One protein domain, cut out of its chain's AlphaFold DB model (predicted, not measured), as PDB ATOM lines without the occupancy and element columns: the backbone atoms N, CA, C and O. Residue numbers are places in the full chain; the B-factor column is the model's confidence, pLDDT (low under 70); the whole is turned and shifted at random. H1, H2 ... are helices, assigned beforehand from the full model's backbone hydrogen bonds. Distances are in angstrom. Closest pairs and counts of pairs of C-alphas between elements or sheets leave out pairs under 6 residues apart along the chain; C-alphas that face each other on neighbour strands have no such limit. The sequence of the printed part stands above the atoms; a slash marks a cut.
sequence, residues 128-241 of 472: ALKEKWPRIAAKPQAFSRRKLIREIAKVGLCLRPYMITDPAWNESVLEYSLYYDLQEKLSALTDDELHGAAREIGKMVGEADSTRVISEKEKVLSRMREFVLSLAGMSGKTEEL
ATOM      1  N   ALA A 128     -39.255   0.963 -31.359       94.62
ATOM      2  CA  ALA A 128     -40.176  -0.018 -31.931       94.62
ATOM      3  C   ALA A 128     -41.295   0.668 -32.743       94.62
ATOM      4  O   ALA A 128     -41.693   1.799 -32.442       94.62
ATOM      5  N   LEU A 129     -41.877  -0.022 -33.735       93.81
ATOM      6  CA  LEU A 129     -42.936   0.551 -34.586       93.81
ATOM      7  C   LEU A 129     -44.104   1.102 -33.769       93.81
ATOM      8  O   LEU A 129     -44.553   2.214 -34.039       93.81
ATOM      9  N   LYS A 130     -44.573   0.351 -32.765       93.56
ATOM     10  CA  LYS A 130     -45.683   0.782 -31.898       93.56
ATOM     11  C   LYS A 130     -45.404   2.089 -31.146       93.56
ATOM     12  O   LYS A 130     -46.340   2.775 -30.755       93.56
ATOM     13  N   GLU A 131     -44.135   2.434 -30.934       92.69
ATOM     14  CA  GLU A 131     -43.722   3.644 -30.227       92.69
ATOM     15  C   GLU A 131     -43.534   4.806 -31.204       92.69
ATOM     16  O   GLU A 131     -44.064   5.895 -30.972       92.69
ATOM     17  N   LYS A 132     -42.833   4.591 -32.321       93.06
ATOM     18  CA  LYS A 132     -42.534   5.672 -33.273       93.06
ATOM     19  C   LYS A 132     -43.720   6.077 -34.148       93.06
ATOM     20  O   LYS A 132     -43.947   7.268 -34.353       93.06
ATOM     21  N   TRP A 133     -44.523   5.131 -34.635       94.94
ATOM     22  CA  TRP A 133     -45.562   5.434 -35.627       94.94
ATOM     23  C   TRP A 133     -46.689   6.341 -35.130       94.94
ATOM     24  O   TRP A 133     -47.116   7.195 -35.908       94.94
ATOM     25  N   PRO A 134     -47.147   6.263 -33.864       92.38
ATOM     26  CA  PRO A 134     -48.074   7.256 -33.328       92.38
ATOM     27  C   PRO A 134     -47.536   8.692 -33.410       92.38
ATOM     28  O   PRO A 134     -48.300   9.613 -33.694       92.38
ATOM     29  N   ARG A 135     -46.224   8.887 -33.215       93.31
ATOM     30  CA  ARG A 135     -45.563  10.202 -33.285       93.31
ATOM     31  C   ARG A 135     -45.442  10.688 -34.729       93.31
ATOM     32  O   ARG A 135     -45.826  11.817 -35.026       93.31
ATOM     33  N   ILE A 136     -44.999   9.806 -35.630       95.12
ATOM     34  CA  ILE A 136     -44.905  10.086 -37.072       95.12
ATOM     35  C   ILE A 136     -46.282  10.457 -37.639       95.12
ATOM     36  O   ILE A 136     -46.428  11.479 -38.299       95.12
ATOM     37  N   ALA A 137     -47.319   9.675 -37.338       95.69
ATOM     38  CA  ALA A 137     -48.660   9.895 -37.873       95.69
ATOM     39  C   ALA A 137     -49.353  11.148 -37.309       95.69
ATOM     40  O   ALA A 137     -50.161  11.770 -38.006       95.69
ATOM     41  N   ALA A 138     -49.051  11.535 -36.065       94.12
ATOM     42  CA  ALA A 138     -49.612  12.736 -35.452       94.12
ATOM     43  C   ALA A 138     -49.101  14.021 -36.125       94.12
ATOM     44  O   ALA A 138     -49.873  14.966 -36.320       94.12
ATOM     45  N   LYS A 139     -47.818  14.051 -36.504       95.06
ATOM     46  CA  LYS A 139     -47.156  15.246 -37.039       95.06
ATOM     47  C   LYS A 139     -46.145  14.894 -38.142       95.06
ATOM     48  O   LYS A 139     -44.957  15.160 -37.981       95.06
ATOM     49  N   PRO A 140     -46.584  14.316 -39.274       94.69
ATOM     50  CA  PRO A 140     -45.667  13.830 -40.308       94.69
ATOM     51  C   PRO A 140     -44.810  14.954 -40.908       94.69
ATOM     52  O   PRO A 140     -43.641  14.741 -41.192       94.69
ATOM     53  N   GLN A 141     -45.342  16.177 -40.969       94.44
ATOM     54  CA  GLN A 141     -44.636  17.369 -41.442       94.44
ATOM     55  C   GLN A 141     -43.462  17.823 -40.555       94.44
ATOM     56  O   GLN A 141     -42.746  18.749 -40.923       94.44
ATOM     57  N   ALA A 142     -43.299  17.242 -39.362       93.25
ATOM     58  CA  ALA A 142     -42.146  17.503 -38.501       93.25
ATOM     59  C   ALA A 142     -40.917  16.660 -38.877       93.25
ATOM     60  O   ALA A 142     -39.827  16.912 -38.368       93.25
ATOM     61  N   PHE A 143     -41.088  15.665 -39.750       93.06
ATOM     62  CA  PHE A 143     -40.016  14.814 -40.245       93.06
ATOM     63  C   PHE A 143     -39.576  15.276 -41.631       93.06
ATOM     64  O   PHE A 143     -40.387  15.735 -42.435       93.06
ATOM     65  N   SER A 144     -38.283  15.128 -41.923       92.81
ATOM     66  CA  SER A 144     -37.786  15.341 -43.275       92.81
ATOM     67  C   SER A 144     -38.390  14.312 -44.231       92.81
ATOM     68  O   SER A 144     -38.733  13.184 -43.857       92.81
ATOM     69  N   ARG A 145     -38.471  14.691 -45.504       94.94
ATOM     70  CA  ARG A 145     -38.917  13.815 -46.587       94.94
ATOM     71  C   ARG A 145     -38.140  12.493 -46.619       94.94
ATOM     72  O   ARG A 145     -38.747  11.428 -46.709       94.94
ATOM     73  N   ARG A 146     -36.808  12.554 -46.482       93.94
ATOM     74  CA  ARG A 146     -35.913  11.383 -46.446       93.94
ATOM     75  C   ARG A 146     -36.272  10.436 -45.299       93.94
ATOM     76  O   ARG A 146     -36.424   9.238 -45.535       93.94
ATOM     77  N   LYS A 147     -36.485  10.968 -44.087       94.19
ATOM     78  CA  LYS A 147     -36.907  10.177 -42.919       94.19
ATOM     79  C   LYS A 147     -38.263   9.510 -43.135       94.19
ATOM     80  O   LYS A 147     -38.390   8.320 -42.871       94.19
ATOM     81  N   LEU A 148     -39.257  10.228 -43.665       96.44
ATOM     82  CA  LEU A 148     -40.565   9.631 -43.964       96.44
ATOM     83  C   LEU A 148     -40.454   8.482 -44.969       96.44
ATOM     84  O   LEU A 148     -41.027   7.421 -44.737       96.44
ATOM     85  N   ILE A 149     -39.695   8.669 -46.050       97.88
ATOM     86  CA  ILE A 149     -39.475   7.632 -47.065       97.88
ATOM     87  C   ILE A 149     -38.852   6.378 -46.441       97.88
ATOM     88  O   ILE A 149     -39.369   5.281 -46.652       97.88
ATOM     89  N   ARG A 150     -37.790   6.532 -45.640       96.94
ATOM     90  CA  ARG A 150     -37.138   5.417 -44.936       96.94
ATOM     91  C   ARG A 150     -38.113   4.690 -44.026       96.94
ATOM     92  O   ARG A 150     -38.293   3.487 -44.155       96.94
ATOM     93  N   GLU A 151     -38.808   5.412 -43.157       97.12
ATOM     94  CA  GLU A 151     -39.730   4.803 -42.199       97.12
ATOM     95  C   GLU A 151     -40.897   4.075 -42.885       97.12
ATOM     96  O   GLU A 151     -41.234   2.950 -42.499       97.12
ATOM     97  N   ILE A 152     -41.461   4.653 -43.952       98.25
ATOM     98  CA  ILE A 152     -42.479   4.001 -44.790       98.25
ATOM     99  C   ILE A 152     -41.908   2.738 -45.452       98.25
ATOM    100  O   ILE A 152     -42.548   1.684 -45.401       98.25
ATOM    101  N   ALA A 153     -40.702   2.809 -46.024       98.06
ATOM    102  CA  ALA A 153     -40.039   1.665 -46.646       98.06
ATOM    103  C   ALA A 153     -39.809   0.530 -45.639       98.06
ATOM    104  O   ALA A 153     -40.147  -0.617 -45.938       98.06
ATOM    105  N   LYS A 154     -39.349   0.839 -44.415       97.06
ATOM    106  CA  LYS A 154     -39.200  -0.154 -43.341       97.06
ATOM    107  C   LYS A 154     -40.524  -0.874 -43.106       97.06
ATOM    108  O   LYS A 154     -40.551  -2.097 -43.102       97.06
ATOM    109  N   VAL A 155     -41.648  -0.158 -42.988       97.00
ATOM    110  CA  VAL A 155     -42.972  -0.787 -42.784       97.00
ATOM    111  C   VAL A 155     -43.343  -1.788 -43.878       97.00
ATOM    112  O   VAL A 155     -43.953  -2.817 -43.568       97.00
ATOM    113  N   GLY A 156     -42.916  -1.551 -45.120       96.25
ATOM    114  CA  GLY A 156     -43.060  -2.503 -46.222       96.25
ATOM    115  C   GLY A 156     -42.425  -3.875 -45.953       96.25
ATOM    116  O   GLY A 156     -42.856  -4.865 -46.541       96.25
ATOM    117  N   LEU A 157     -41.469  -3.953 -45.019       96.69
ATOM    118  CA  LEU A 157     -40.751  -5.155 -44.586       96.69
ATOM    119  C   LEU A 157     -41.165  -5.634 -43.174       96.69
ATOM    120  O   LEU A 157     -40.475  -6.442 -42.547       96.69
ATOM    121  N   CYS A 158     -42.314  -5.196 -42.648       94.88
ATOM    122  CA  CYS A 158     -42.845  -5.701 -41.375       94.88
ATOM    123  C   CYS A 158     -43.539  -7.064 -41.580       94.88
ATOM    124  O   CYS A 158     -44.766  -7.168 -41.688       94.88
ATOM    125  N   LEU A 159     -42.739  -8.129 -41.683       92.75
ATOM    126  CA  LEU A 159     -43.163  -9.478 -42.093       92.75
ATOM    127  C   LEU A 159     -43.793 -10.317 -40.975       92.75
ATOM    128  O   LEU A 159     -44.495 -11.297 -41.254       92.75
ATOM    129  N   ARG A 160     -43.490 -10.007 -39.710       93.38
ATOM    130  CA  ARG A 160     -43.869 -10.838 -38.561       93.38
ATOM    131  C   ARG A 160     -44.450 -10.003 -37.417       93.38
ATOM    132  O   ARG A 160     -43.927  -8.935 -37.120       93.38
ATOM    133  N   PRO A 161     -45.472 -10.514 -36.706       92.75
ATOM    134  CA  PRO A 161     -46.107  -9.849 -35.565       92.75
ATOM    135  C   PRO A 161     -45.175  -9.258 -34.500       92.75
ATOM    136  O   PRO A 161     -45.473  -8.189 -33.972       92.75
ATOM    137  N   TYR A 162     -44.075  -9.940 -34.168       91.62
ATOM    138  CA  TYR A 162     -43.152  -9.488 -33.120       91.62
ATOM    139  C   TYR A 162     -42.358  -8.236 -33.524       91.62
ATOM    140  O   TYR A 162     -41.963  -7.470 -32.648       91.62
ATOM    141  N   MET A 163     -42.192  -7.982 -34.831       94.19
ATOM    142  CA  MET A 163     -41.438  -6.836 -35.361       94.19
ATOM    143  C   MET A 163     -42.079  -5.500 -34.979       94.19
ATOM    144  O   MET A 163     -41.390  -4.500 -34.852       94.19
ATOM    145  N   ILE A 164     -43.389  -5.476 -34.699       92.88
ATOM    146  CA  ILE A 164     -44.082  -4.270 -34.219       92.88
ATOM    147  C   ILE A 164     -43.481  -3.766 -32.897       92.88
ATOM    148  O   ILE A 164     -43.454  -2.562 -32.641       92.88
ATOM    149  N   THR A 165     -43.036  -4.694 -32.047       93.06
ATOM    150  CA  THR A 165     -42.542  -4.427 -30.690       93.06
ATOM    151  C   THR A 165     -41.027  -4.507 -30.560       93.06
ATOM    152  O   THR A 165     -40.514  -4.163 -29.501       93.06
ATOM    153  N   ASP A 166     -40.342  -4.995 -31.590       93.38
ATOM    154  CA  ASP A 166     -38.908  -5.248 -31.577       93.38
ATOM    155  C   ASP A 166     -38.164  -4.110 -32.293       93.38
ATOM    156  O   ASP A 166     -38.308  -3.971 -33.509       93.38
ATOM    157  N   PRO A 167     -37.387  -3.281 -31.578       91.00
ATOM    158  CA  PRO A 167     -36.617  -2.212 -32.205       91.00
ATOM    159  C   PRO A 167     -35.470  -2.733 -33.083       91.00
ATOM    160  O   PRO A 167     -35.093  -2.048 -34.031       91.00
ATOM    161  N   ALA A 168     -34.955  -3.949 -32.841       89.94
ATOM    162  CA  ALA A 168     -33.840  -4.508 -33.614       89.94
ATOM    163  C   ALA A 168     -34.197  -4.720 -35.095       89.94
ATOM    164  O   ALA A 168     -33.334  -4.672 -35.970       89.94
ATOM    165  N   TRP A 169     -35.489  -4.875 -35.395       91.69
ATOM    166  CA  TRP A 169     -35.985  -4.994 -36.762       91.69
ATOM    167  C   TRP A 169     -35.623  -3.790 -37.645       91.69
ATOM    168  O   TRP A 169     -35.446  -3.966 -38.849       91.69
ATOM    169  N   ASN A 170     -35.481  -2.586 -37.076       92.56
ATOM    170  CA  ASN A 170     -35.131  -1.390 -37.849       92.56
ATOM    171  C   ASN A 170     -33.767  -1.504 -38.535       92.56
ATOM    172  O   ASN A 170     -33.596  -0.933 -39.607       92.56
ATOM    173  N   GLU A 171     -32.826  -2.232 -37.931       94.25
ATOM    174  CA  GLU A 171     -31.529  -2.526 -38.538       94.25
ATOM    175  C   GLU A 171     -31.631  -3.747 -39.467       94.25
ATOM    176  O   GLU A 171     -31.096  -3.724 -40.570       94.25
ATOM    177  N   SER A 172     -32.384  -4.791 -39.089       92.31
ATOM    178  CA  SER A 172     -32.505  -6.019 -39.898       92.31
ATOM    179  C   SER A 172     -33.099  -5.793 -41.292       92.31
ATOM    180  O   SER A 172     -32.763  -6.507 -42.232       92.31
ATOM    181  N   VAL A 173     -33.986  -4.809 -41.466       94.88
ATOM    182  CA  VAL A 173     -34.544  -4.489 -42.795       94.88
ATOM    183  C   VAL A 173     -33.497  -3.946 -43.769       94.88
ATOM    184  O   VAL A 173     -33.680  -4.087 -44.976       94.88
ATOM    185  N   LEU A 174     -32.390  -3.395 -43.262       96.06
ATOM    186  CA  LEU A 174     -31.289  -2.863 -44.068       96.06
ATOM    187  C   LEU A 174     -30.473  -3.974 -44.745       96.06
ATOM    188  O   LEU A 174     -29.695  -3.701 -45.655       96.06
ATOM    189  N   GLU A 175     -30.649  -5.237 -44.346       95.25
ATOM    190  CA  GLU A 175     -30.016  -6.381 -45.013       95.25
ATOM    191  C   GLU A 175     -30.547  -6.574 -46.442       95.25
ATOM    192  O   GLU A 175     -29.830  -7.077 -47.305       95.25
ATOM    193  N   TYR A 176     -31.786  -6.164 -46.718       95.62
ATOM    194  CA  TYR A 176     -32.489  -6.517 -47.950       95.62
ATOM    195  C   TYR A 176     -32.469  -5.371 -48.962       95.62
ATOM    196  O   TYR A 176     -32.892  -4.255 -48.661       95.62
ATOM    197  N   SER A 177     -32.066  -5.659 -50.202       93.69
ATOM    198  CA  SER A 177     -32.051  -4.689 -51.310       93.69
ATOM    199  C   SER A 177     -33.434  -4.079 -51.585       93.69
ATOM    200  O   SER A 177     -33.531  -2.903 -51.933       93.69
ATOM    201  N   LEU A 178     -34.510  -4.828 -51.307       95.88
ATOM    202  CA  LEU A 178     -35.893  -4.343 -51.383       95.88
ATOM    203  C   LEU A 178     -36.135  -3.070 -50.554       95.88
ATOM    204  O   LEU A 178     -36.936  -2.226 -50.949       95.88
ATOM    205  N   TYR A 179     -35.459  -2.910 -49.412       97.44
ATOM    206  CA  TYR A 179     -35.567  -1.695 -48.604       97.44
ATOM    207  C   TYR A 179     -35.139  -0.451 -49.393       97.44
ATOM    208  O   TYR A 179     -35.808   0.583 -49.344       97.44
ATOM    209  N   TYR A 180     -34.048  -0.558 -50.146       95.81
ATOM    210  CA  TYR A 180     -33.506   0.536 -50.945       95.81
ATOM    211  C   TYR A 180     -34.322   0.769 -52.219       95.81
ATOM    212  O   TYR A 180     -34.626   1.921 -52.530       95.81
ATOM    213  N   ASP A 181     -34.790  -0.298 -52.877       95.81
ATOM    214  CA  ASP A 181     -35.726  -0.192 -54.006       95.81
ATOM    215  C   ASP A 181     -37.001   0.568 -53.605       95.81
ATOM    216  O   ASP A 181     -37.458   1.463 -54.317       95.81
ATOM    217  N   LEU A 182     -37.570   0.250 -52.435       97.69
ATOM    218  CA  LEU A 182     -38.738   0.953 -51.908       97.69
ATOM    219  C   LEU A 182     -38.446   2.435 -51.690       97.69
ATOM    220  O   LEU A 182     -39.256   3.268 -52.086       97.69
ATOM    221  N   GLN A 183     -37.303   2.784 -51.095       97.31
ATOM    222  CA  GLN A 183     -36.936   4.189 -50.913       97.31
ATOM    223  C   GLN A 183     -36.823   4.936 -52.245       97.31
ATOM    224  O   GLN A 183     -37.347   6.043 -52.367       97.31
ATOM    225  N   GLU A 184     -36.173   4.330 -53.242       95.75
ATOM    226  CA  GLU A 184     -36.032   4.900 -54.582       95.75
ATOM    227  C   GLU A 184     -37.407   5.161 -55.209       95.75
ATOM    228  O   GLU A 184     -37.682   6.271 -55.659       95.75
ATOM    229  N   LYS A 185     -38.318   4.184 -55.181       97.62
ATOM    230  CA  LYS A 185     -39.658   4.349 -55.767       97.62
ATOM    231  C   LYS A 185     -40.531   5.337 -54.996       97.62
ATOM    232  O   LYS A 185     -41.201   6.168 -55.607       97.62
ATOM    233  N   LEU A 186     -40.489   5.306 -53.665       98.25
ATOM    234  CA  LEU A 186     -41.227   6.245 -52.813       98.25
ATOM    235  C   LEU A 186     -40.713   7.687 -52.955       98.25
ATOM    236  O   LEU A 186     -41.464   8.627 -52.693       98.25
ATOM    237  N   SER A 187     -39.475   7.887 -53.424       96.38
ATOM    238  CA  SER A 187     -38.919   9.218 -53.700       96.38
ATOM    239  C   SER A 187     -39.663   9.990 -54.796       96.38
ATOM    240  O   SER A 187     -39.513  11.210 -54.873       96.38
ATOM    241  N   ALA A 188     -40.503   9.324 -55.596       96.50
ATOM    242  CA  ALA A 188     -41.351   9.962 -56.600       96.50
ATOM    243  C   ALA A 188     -42.634  10.599 -56.022       96.50
ATOM    244  O   ALA A 188     -43.243  11.436 -56.687       96.50
ATOM    245  N   LEU A 189     -43.052  10.230 -54.803       97.56
ATOM    246  CA  LEU A 189     -44.292  10.722 -54.185       97.56
ATOM    247  C   LEU A 189     -44.173  12.178 -53.743       97.56
ATOM    248  O   LEU A 189     -43.145  12.588 -53.237       97.56
ATOM    249  N   THR A 190     -45.217  12.979 -53.822       97.50
ATOM    250  CA  THR A 190     -45.230  14.333 -53.243       97.50
ATOM    251  C   THR A 190     -45.214  14.309 -51.706       97.50
ATOM    252  O   THR A 190     -45.523  13.295 -51.080       97.50
ATOM    253  N   ASP A 191     -44.861  15.428 -51.066       97.31
ATOM    254  CA  ASP A 191     -44.875  15.520 -49.596       97.31
ATOM    255  C   ASP A 191     -46.280  15.276 -49.019       97.31
ATOM    256  O   ASP A 191     -46.425  14.603 -48.001       97.31
ATOM    257  N   ASP A 192     -47.332  15.742 -49.700       97.56
ATOM    258  CA  ASP A 192     -48.720  15.493 -49.297       97.56
ATOM    259  C   ASP A 192     -49.085  14.002 -49.352       97.56
ATOM    260  O   ASP A 192     -49.756  13.494 -48.448       97.56
ATOM    261  N   GLU A 193     -48.602  13.278 -50.365       98.12
ATOM    262  CA  GLU A 193     -48.780  11.827 -50.472       98.12
ATOM    263  C   GLU A 193     -48.030  11.085 -49.361       98.12
ATOM    264  O   GLU A 193     -48.609  10.202 -48.728       98.12
ATOM    265  N   LEU A 194     -46.790  11.481 -49.052       98.25
ATOM    266  CA  LEU A 194     -46.020  10.906 -47.943       98.25
ATOM    267  C   LEU A 194     -46.692  11.168 -46.590       98.25
ATOM    268  O   LEU A 194     -46.818  10.257 -45.769       98.25
ATOM    269  N   HIS A 195     -47.186  12.384 -46.355       98.31
ATOM    270  CA  HIS A 195     -47.936  12.716 -45.145       98.31
ATOM    271  C   HIS A 195     -49.243  11.919 -45.041       98.31
ATOM    272  O   HIS A 195     -49.617  11.483 -43.948       98.31
ATOM    273  N   GLY A 196     -49.952  11.729 -46.157       98.00
ATOM    274  CA  GLY A 196     -51.150  10.894 -46.231       98.00
ATOM    275  C   GLY A 196     -50.846   9.430 -45.908       98.00
ATOM    276  O   GLY A 196     -51.501   8.840 -45.042       98.00
ATOM    277  N   ALA A 197     -49.805   8.877 -46.531       98.06
ATOM    278  CA  ALA A 197     -49.322   7.522 -46.294       98.06
ATOM    279  C   ALA A 197     -48.926   7.306 -44.829       98.06
ATOM    280  O   ALA A 197     -49.340   6.323 -44.215       98.06
ATOM    281  N   ALA A 198     -48.200   8.257 -44.237       98.00
ATOM    282  CA  ALA A 198     -47.767   8.178 -42.849       98.00
ATOM    283  C   ALA A 198     -48.947   8.084 -41.866       98.00
ATOM    284  O   ALA A 198     -48.918   7.293 -40.919       98.00
ATOM    285  N   ARG A 199     -50.021   8.851 -42.103       97.94
ATOM    286  CA  ARG A 199     -51.242   8.785 -41.283       97.94
ATOM    287  C   ARG A 199     -51.957   7.446 -41.429       97.94
ATOM    288  O   ARG A 199     -52.440   6.913 -40.432       97.94
ATOM    289  N   GLU A 200     -52.047   6.914 -42.645       98.25
ATOM    290  CA  GLU A 200     -52.721   5.639 -42.898       98.25
ATOM    291  C   GLU A 200     -51.953   4.462 -42.285       98.25
ATOM    292  O   GLU A 200     -52.537   3.633 -41.586       98.25
ATOM    293  N   ILE A 201     -50.627   4.454 -42.429       98.12
ATOM    294  CA  ILE A 201     -49.759   3.482 -41.760       98.12
ATOM    295  C   ILE A 201     -49.894   3.588 -40.242       98.12
ATOM    296  O   ILE A 201     -50.036   2.565 -39.579       98.12
ATOM    297  N   GLY A 202     -49.936   4.801 -39.680       97.12
ATOM    298  CA  GLY A 202     -50.157   5.000 -38.247       97.12
ATOM    299  C   GLY A 202     -51.432   4.327 -37.725       97.12
ATOM    300  O   GLY A 202     -51.400   3.692 -36.669       97.12
ATOM    301  N   LYS A 203     -52.540   4.397 -38.480       97.44
ATOM    302  CA  LYS A 203     -53.785   3.688 -38.132       97.44
ATOM    303  C   LYS A 203     -53.591   2.175 -38.154       97.44
ATOM    304  O   LYS A 203     -53.993   1.508 -37.203       97.44
ATOM    305  N   MET A 204     -52.963   1.645 -39.204       97.69
ATOM    306  CA  MET A 204     -52.728   0.205 -39.340       97.69
ATOM    307  C   MET A 204     -51.778  -0.330 -38.261       97.69
ATOM    308  O   MET A 204     -52.026  -1.397 -37.708       97.69
ATOM    309  N   VAL A 205     -50.737   0.419 -37.887       96.25
ATOM    310  CA  VAL A 205     -49.845   0.051 -36.776       96.25
ATOM    311  C   VAL A 205     -50.612   0.026 -35.453       96.25
ATOM    312  O   VAL A 205     -50.467  -0.929 -34.691       96.25
ATOM    313  N   GLY A 206     -51.469   1.019 -35.188       95.56
ATOM    314  CA  GLY A 206     -52.325   1.033 -33.995       95.56
ATOM    315  C   GLY A 206     -53.328  -0.130 -33.956       95.56
ATOM    316  O   GLY A 206     -53.515  -0.770 -32.917       95.56
ATOM    317  N   GLU A 207     -53.938  -0.461 -35.097       96.00
ATOM    318  CA  GLU A 207     -54.797  -1.641 -35.246       96.00
ATOM    319  C   GLU A 207     -54.011  -2.929 -34.960       96.00
ATOM    320  O   GLU A 207     -54.452  -3.768 -34.170       96.00
ATOM    321  N   ALA A 208     -52.816  -3.067 -35.538       94.88
ATOM    322  CA  ALA A 208     -51.963  -4.224 -35.329       94.88
ATOM    323  C   ALA A 208     -51.553  -4.360 -33.855       94.88
ATOM    324  O   ALA A 208     -51.734  -5.433 -33.287       94.88
ATOM    325  N   ASP A 209     -51.070  -3.301 -33.200       94.56
ATOM    326  CA  ASP A 209     -50.652  -3.331 -31.790       94.56
ATOM    327  C   ASP A 209     -51.799  -3.750 -30.851       94.56
ATOM    328  O   ASP A 209     -51.639  -4.656 -30.028       94.56
ATOM    329  N   SER A 210     -52.995  -3.183 -31.050       93.75
ATOM    330  CA  SER A 210     -54.188  -3.506 -30.249       93.75
ATOM    331  C   SER A 210     -54.746  -4.921 -30.490       93.75
ATOM    332  O   SER A 210     -55.467  -5.470 -29.646       93.75
ATOM    333  N   THR A 211     -54.392  -5.548 -31.615       93.56
ATOM    334  CA  THR A 211     -54.863  -6.882 -31.993       93.56
ATOM    335  C   THR A 211     -54.151  -7.976 -31.192       93.56
ATOM    336  O   THR A 211     -52.948  -8.214 -31.324       93.56
ATOM    337  N   ARG A 212     -54.923  -8.710 -30.376       91.56
ATOM    338  CA  ARG A 212     -54.417  -9.821 -29.545       91.56
ATOM    339  C   ARG A 212     -54.289 -11.150 -30.292       91.56
ATOM    340  O   ARG A 212     -53.531 -12.015 -29.864       91.56
ATOM    341  N   VAL A 213     -55.038 -11.331 -31.379       93.81
ATOM    342  CA  VAL A 213     -55.059 -12.580 -32.155       93.81
ATOM    343  C   VAL A 213     -53.993 -12.519 -33.247       93.81
ATOM    344  O   VAL A 213     -54.053 -11.661 -34.123       93.81
ATOM    345  N   ILE A 214     -53.032 -13.448 -33.211       91.62
ATOM    346  CA  ILE A 214     -51.872 -13.463 -34.121       91.62
ATOM    347  C   ILE A 214     -52.303 -13.484 -35.594       91.62
ATOM    348  O   ILE A 214     -51.815 -12.669 -36.369       91.62
ATOM    349  N   SER A 215     -53.264 -14.334 -35.965       93.25
ATOM    350  CA  SER A 215     -53.736 -14.444 -37.353       93.25
ATOM    351  C   SER A 215     -54.396 -13.165 -37.874       93.25
ATOM    352  O   SER A 215     -54.282 -12.848 -39.052       93.25
ATOM    353  N   GLU A 216     -55.086 -12.409 -37.015       94.69
ATOM    354  CA  GLU A 216     -55.663 -11.119 -37.410       94.69
ATOM    355  C   GLU A 216     -54.571 -10.054 -37.533       94.69
ATOM    356  O   GLU A 216     -54.552  -9.308 -38.507       94.69
ATOM    357  N   LYS A 217     -53.596 -10.047 -36.618       95.44
ATOM    358  CA  LYS A 217     -52.421  -9.168 -36.697       95.44
ATOM    359  C   LYS A 217     -51.634  -9.401 -37.992       95.44
ATOM    360  O   LYS A 217     -51.243  -8.437 -38.640       95.44
ATOM    361  N   GLU A 218     -51.463 -10.651 -38.418       95.38
ATOM    362  CA  GLU A 218     -50.832 -10.990 -39.703       95.38
ATOM    363  C   GLU A 218     -51.584 -10.414 -40.910       95.38
ATOM    364  O   GLU A 218     -50.939  -9.933 -41.842       95.38
ATOM    365  N   LYS A 219     -52.924 -10.380 -40.885       96.12
ATOM    366  CA  LYS A 219     -53.719  -9.724 -41.938       96.12
ATOM    367  C   LYS A 219     -53.505  -8.214 -41.959       96.12
ATOM    368  O   LYS A 219     -53.405  -7.637 -43.040       96.12
ATOM    369  N   VAL A 220     -53.419  -7.564 -40.793       97.06
ATOM    370  CA  VAL A 220     -53.086  -6.130 -40.725       97.06
ATOM    371  C   VAL A 220     -51.705  -5.883 -41.328       97.06
ATOM    372  O   VAL A 220     -51.567  -5.020 -42.188       97.06
ATOM    373  N   LEU A 221     -50.715  -6.696 -40.957       96.44
ATOM    374  CA  LEU A 221     -49.367  -6.587 -41.506       96.44
ATOM    375  C   LEU A 221     -49.330  -6.831 -43.023       96.44
ATOM    376  O   LEU A 221     -48.640  -6.099 -43.720       96.44
ATOM    377  N   SER A 222     -50.083  -7.805 -43.552       96.38
ATOM    378  CA  SER A 222     -50.190  -8.023 -45.008       96.38
ATOM    379  C   SER A 222     -50.711  -6.777 -45.719       96.38
ATOM    380  O   SER A 222     -50.084  -6.309 -46.663       96.38
ATOM    381  N   ARG A 223     -51.790  -6.171 -45.203       96.88
ATOM    382  CA  ARG A 223     -52.342  -4.922 -45.750       96.88
ATOM    383  C   ARG A 223     -51.347  -3.766 -45.683       96.88
ATOM    384  O   ARG A 223     -51.258  -3.001 -46.634       96.88
ATOM    385  N   MET A 224     -50.578  -3.650 -44.597       97.19
ATOM    386  CA  MET A 224     -49.522  -2.636 -44.481       97.19
ATOM    387  C   MET A 224     -48.465  -2.800 -45.577       97.19
ATOM    388  O   MET A 224     -48.090  -1.821 -46.217       97.19
ATOM    389  N   ARG A 225     -48.016  -4.034 -45.821       97.56
ATOM    390  CA  ARG A 225     -47.023  -4.339 -46.859       97.56
ATOM    391  C   ARG A 225     -47.560  -4.080 -48.264       97.56
ATOM    392  O   ARG A 225     -46.898  -3.415 -49.054       97.56
ATOM    393  N   GLU A 226     -48.778  -4.535 -48.547       97.62
ATOM    394  CA  GLU A 226     -49.474  -4.282 -49.816       97.62
ATOM    395  C   GLU A 226     -49.659  -2.780 -50.070       97.62
ATOM    396  O   GLU A 226     -49.434  -2.311 -51.183       97.62
ATOM    397  N   PHE A 227     -50.002  -2.011 -49.033       98.25
ATOM    398  CA  PHE A 227     -50.127  -0.561 -49.123       98.25
ATOM    399  C   PHE A 227     -48.798   0.100 -49.509       98.25
ATOM    400  O   PHE A 227     -48.760   0.865 -50.472       98.25
ATOM    401  N   VAL A 228     -47.696  -0.238 -48.831       98.25
ATOM    402  CA  VAL A 228     -46.369   0.321 -49.145       98.25
ATOM    403  C   VAL A 228     -45.903  -0.072 -50.551       98.25
ATOM    404  O   VAL A 228     -45.442   0.793 -51.293       98.25
ATOM    405  N   LEU A 229     -46.081  -1.332 -50.961       97.69
ATOM    406  CA  LEU A 229     -45.753  -1.765 -52.327       97.69
ATOM    407  C   LEU A 229     -46.580  -1.013 -53.376       97.69
ATOM    408  O   LEU A 229     -46.036  -0.585 -54.391       97.69
ATOM    409  N   SER A 230     -47.872  -0.794 -53.112       97.81
ATOM    410  CA  SER A 230     -48.743  -0.046 -54.024       97.81
ATOM    411  C   SER A 230     -48.313   1.414 -54.181       97.81
ATOM    412  O   SER A 230     -48.319   1.929 -55.298       97.81
ATOM    413  N   LEU A 231     -47.866   2.058 -53.095       97.75
ATOM    414  CA  LEU A 231     -47.306   3.411 -53.121       97.75
ATOM    415  C   LEU A 231     -46.016   3.481 -53.945       97.75
ATOM    416  O   LEU A 231     -45.795   4.448 -54.664       97.75
ATOM    417  N   ALA A 232     -45.189   2.440 -53.869       97.00
ATOM    418  CA  ALA A 232     -43.969   2.299 -54.657       97.00
ATOM    419  C   ALA A 232     -44.225   1.863 -56.120       97.00
ATOM    420  O   ALA A 232     -43.277   1.687 -56.884       97.00
ATOM    421  N   GLY A 233     -45.483   1.648 -56.527       96.62
ATOM    422  CA  GLY A 233     -45.821   1.144 -57.863       96.62
ATOM    423  C   GLY A 233     -45.320  -0.282 -58.132       96.62
ATOM    424  O   GLY A 233     -45.155  -0.671 -59.286       96.62
ATOM    425  N   MET A 234     -45.057  -1.059 -57.079       96.19
ATOM    426  CA  MET A 234     -44.530  -2.418 -57.164       96.19
ATOM    427  C   MET A 234     -45.667  -3.443 -57.110       96.19
ATOM    428  O   MET A 234     -46.608  -3.320 -56.326       96.19
ATOM    429  N   SER A 235     -45.567  -4.490 -57.930       91.81
ATOM    430  CA  SER A 235     -46.495  -5.624 -57.927       91.81
ATOM    431  C   SER A 235     -45.841  -6.864 -57.323       91.81
ATOM    432  O   SER A 235     -44.713  -7.188 -57.684       91.81
ATOM    433  N   GLY A 236     -46.566  -7.599 -56.478       90.56
ATOM    434  CA  GLY A 236     -46.100  -8.850 -55.872       90.56
ATOM    435  C   GLY A 236     -46.317  -8.876 -54.362       90.56
ATOM    436  O   GLY A 236     -46.973  -7.994 -53.808       90.56
ATOM    437  N   LYS A 237     -45.776  -9.898 -53.697       92.06
ATOM    438  CA  LYS A 237     -45.720  -9.967 -52.230       92.06
ATOM    439  C   LYS A 237     -44.323  -9.610 -51.751       92.06
ATOM    440  O   LYS A 237     -43.351 -10.074 -52.338       92.06
ATOM    441  N   THR A 238     -44.213  -8.868 -50.649       93.31
ATOM    442  CA  THR A 238     -42.914  -8.513 -50.051       93.31
ATOM    443  C   THR A 238     -42.035  -9.745 -49.844       93.31
ATOM    444  O   THR A 238     -40.857  -9.713 -50.169       93.31
ATOM    445  N   GLU A 239     -42.607 -10.850 -49.362       91.12
ATOM    446  CA  GLU A 239     -41.899 -12.108 -49.109       91.12
ATOM    447  C   GLU A 239     -41.210 -12.680 -50.358       91.12
ATOM    448  O   GLU A 239     -40.177 -13.330 -50.242       91.12
ATOM    449  N   GLU A 240     -41.784 -12.445 -51.539       91.38
ATOM    450  CA  GLU A 240     -41.268 -12.915 -52.828       91.38
ATOM    451  C   GLU A 240     -40.232 -11.940 -53.417       91.38
ATOM    452  O   GLU A 240     -39.438 -12.331 -54.269       91.38
ATOM    453  N   LEU A 241     -40.219 -10.686 -52.947       92.81
ATOM    454  CA  LEU A 241     -39.376  -9.594 -53.444       92.81
ATOM    455  C   LEU A 241     -38.132  -9.316 -52.582       92.81
ATOM    456  O   LEU A 241     -37.292  -8.523 -52.992       92.81
TER     457      LEU A 241
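What this domain is: This is residues 128 to 241 of the 472 residues of an uncharacterized protein of Deltaproteobacteria bacterium (UniProt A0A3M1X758). A long helical hairpin, H6 and H7, makes a two-helix layer, with the other helices over one of its faces and the opposite face bare. H2 packs on both hairpin helices, H1 packs on H6, and H5 packs on H2, with its last residue, Leu 186, close to the end of H7 at Leu 231; short H3 sits near the hairpin's turn, H8 near the later part of H7, and H4 lies farther out, near H2. H1, H2, H6 and H7 form a four-helix bundle, a group of helices alongside one another, with tilted members. The printed part has 114 residues with eight named helices, H1 to H8 in chain order, and no named strand; the class is all helix. It is compact and rounded, with a radius of gyration of the C-alphas of 12.8 A and spans of 36 by 32 by 23 A.

Where its parts are: H6, the longest helix, takes residues 191 to 210 and measures 28.7 A, from C-alpha 191 at (-44.875, 15.520, -49.596) to C-alpha 210 at (-54.188, -3.506, -30.249). H7 takes residues 214 to 231, 25.8 A. H2 is residues 145 to 156, 16.8 A; H5 is 177 to 186, 14.4 A; H1 is 129 to 138, 13.9 A, beginning at C-alpha 129 (-42.936, 0.551, -34.586). H4 is residues 169 to 175, H3 is 161 to 164, and H8 is 238 to 241, ending at C-alpha 241 (-39.376, -9.594, -53.444).

How they stand to each other: H6 and H7 are the hub, touching four helices each. They form a hairpin at a shallow tilt of 7 degrees, opposite ways, and their closest C-alphas, of Ala 208 and Lys 217, are 5.2 A apart. H1 touches H6 at a steep tilt of 42 degrees, opposite ways, closest at the C-alphas of Ala 137 and Arg 199, 4.4 A. H2 touches H6 at Leu 148 and Leu 194, closest C-alphas 6.9 A, and with residues 152 to 156 alone touches H7 at Gly 156 and Arg 225, closest C-alphas 4.4 A. H5 touches H2 at a steep tilt of 51 degrees, the closest C-alphas, of Ala 153 and Leu 182, being 5.5 A apart. H3 touches H7, closest at the C-alphas of Pro 161 and Glu 218, 6.4 A. H8 only just touches H7, with 3 pairs of C-alphas within 8 A, the closest those of Arg 225 and Thr 238, 6.7 A. H4 is close to H2 but not clearly touching, with the C-alphas of Lys 154 and Val 173 closest at 6.4 A; H4 and H6 are apart. Each O i to N i+4 pair is within hydrogen-bond range in H2, H5, H6 and H7; H1 has 4 of 6, H4 has 1 of 3 with 3 of 4 O i to N i+3 pairs, and H3 and H8 are too short for an i+4 pair.

The domain as a whole: The two C-alphas farthest apart, of Ala 188 and Arg 212, are 36.0 A apart. The printed part has no cut and no long link. The mean pLDDT of the printed part is 95.3, and no printed residue is under 70.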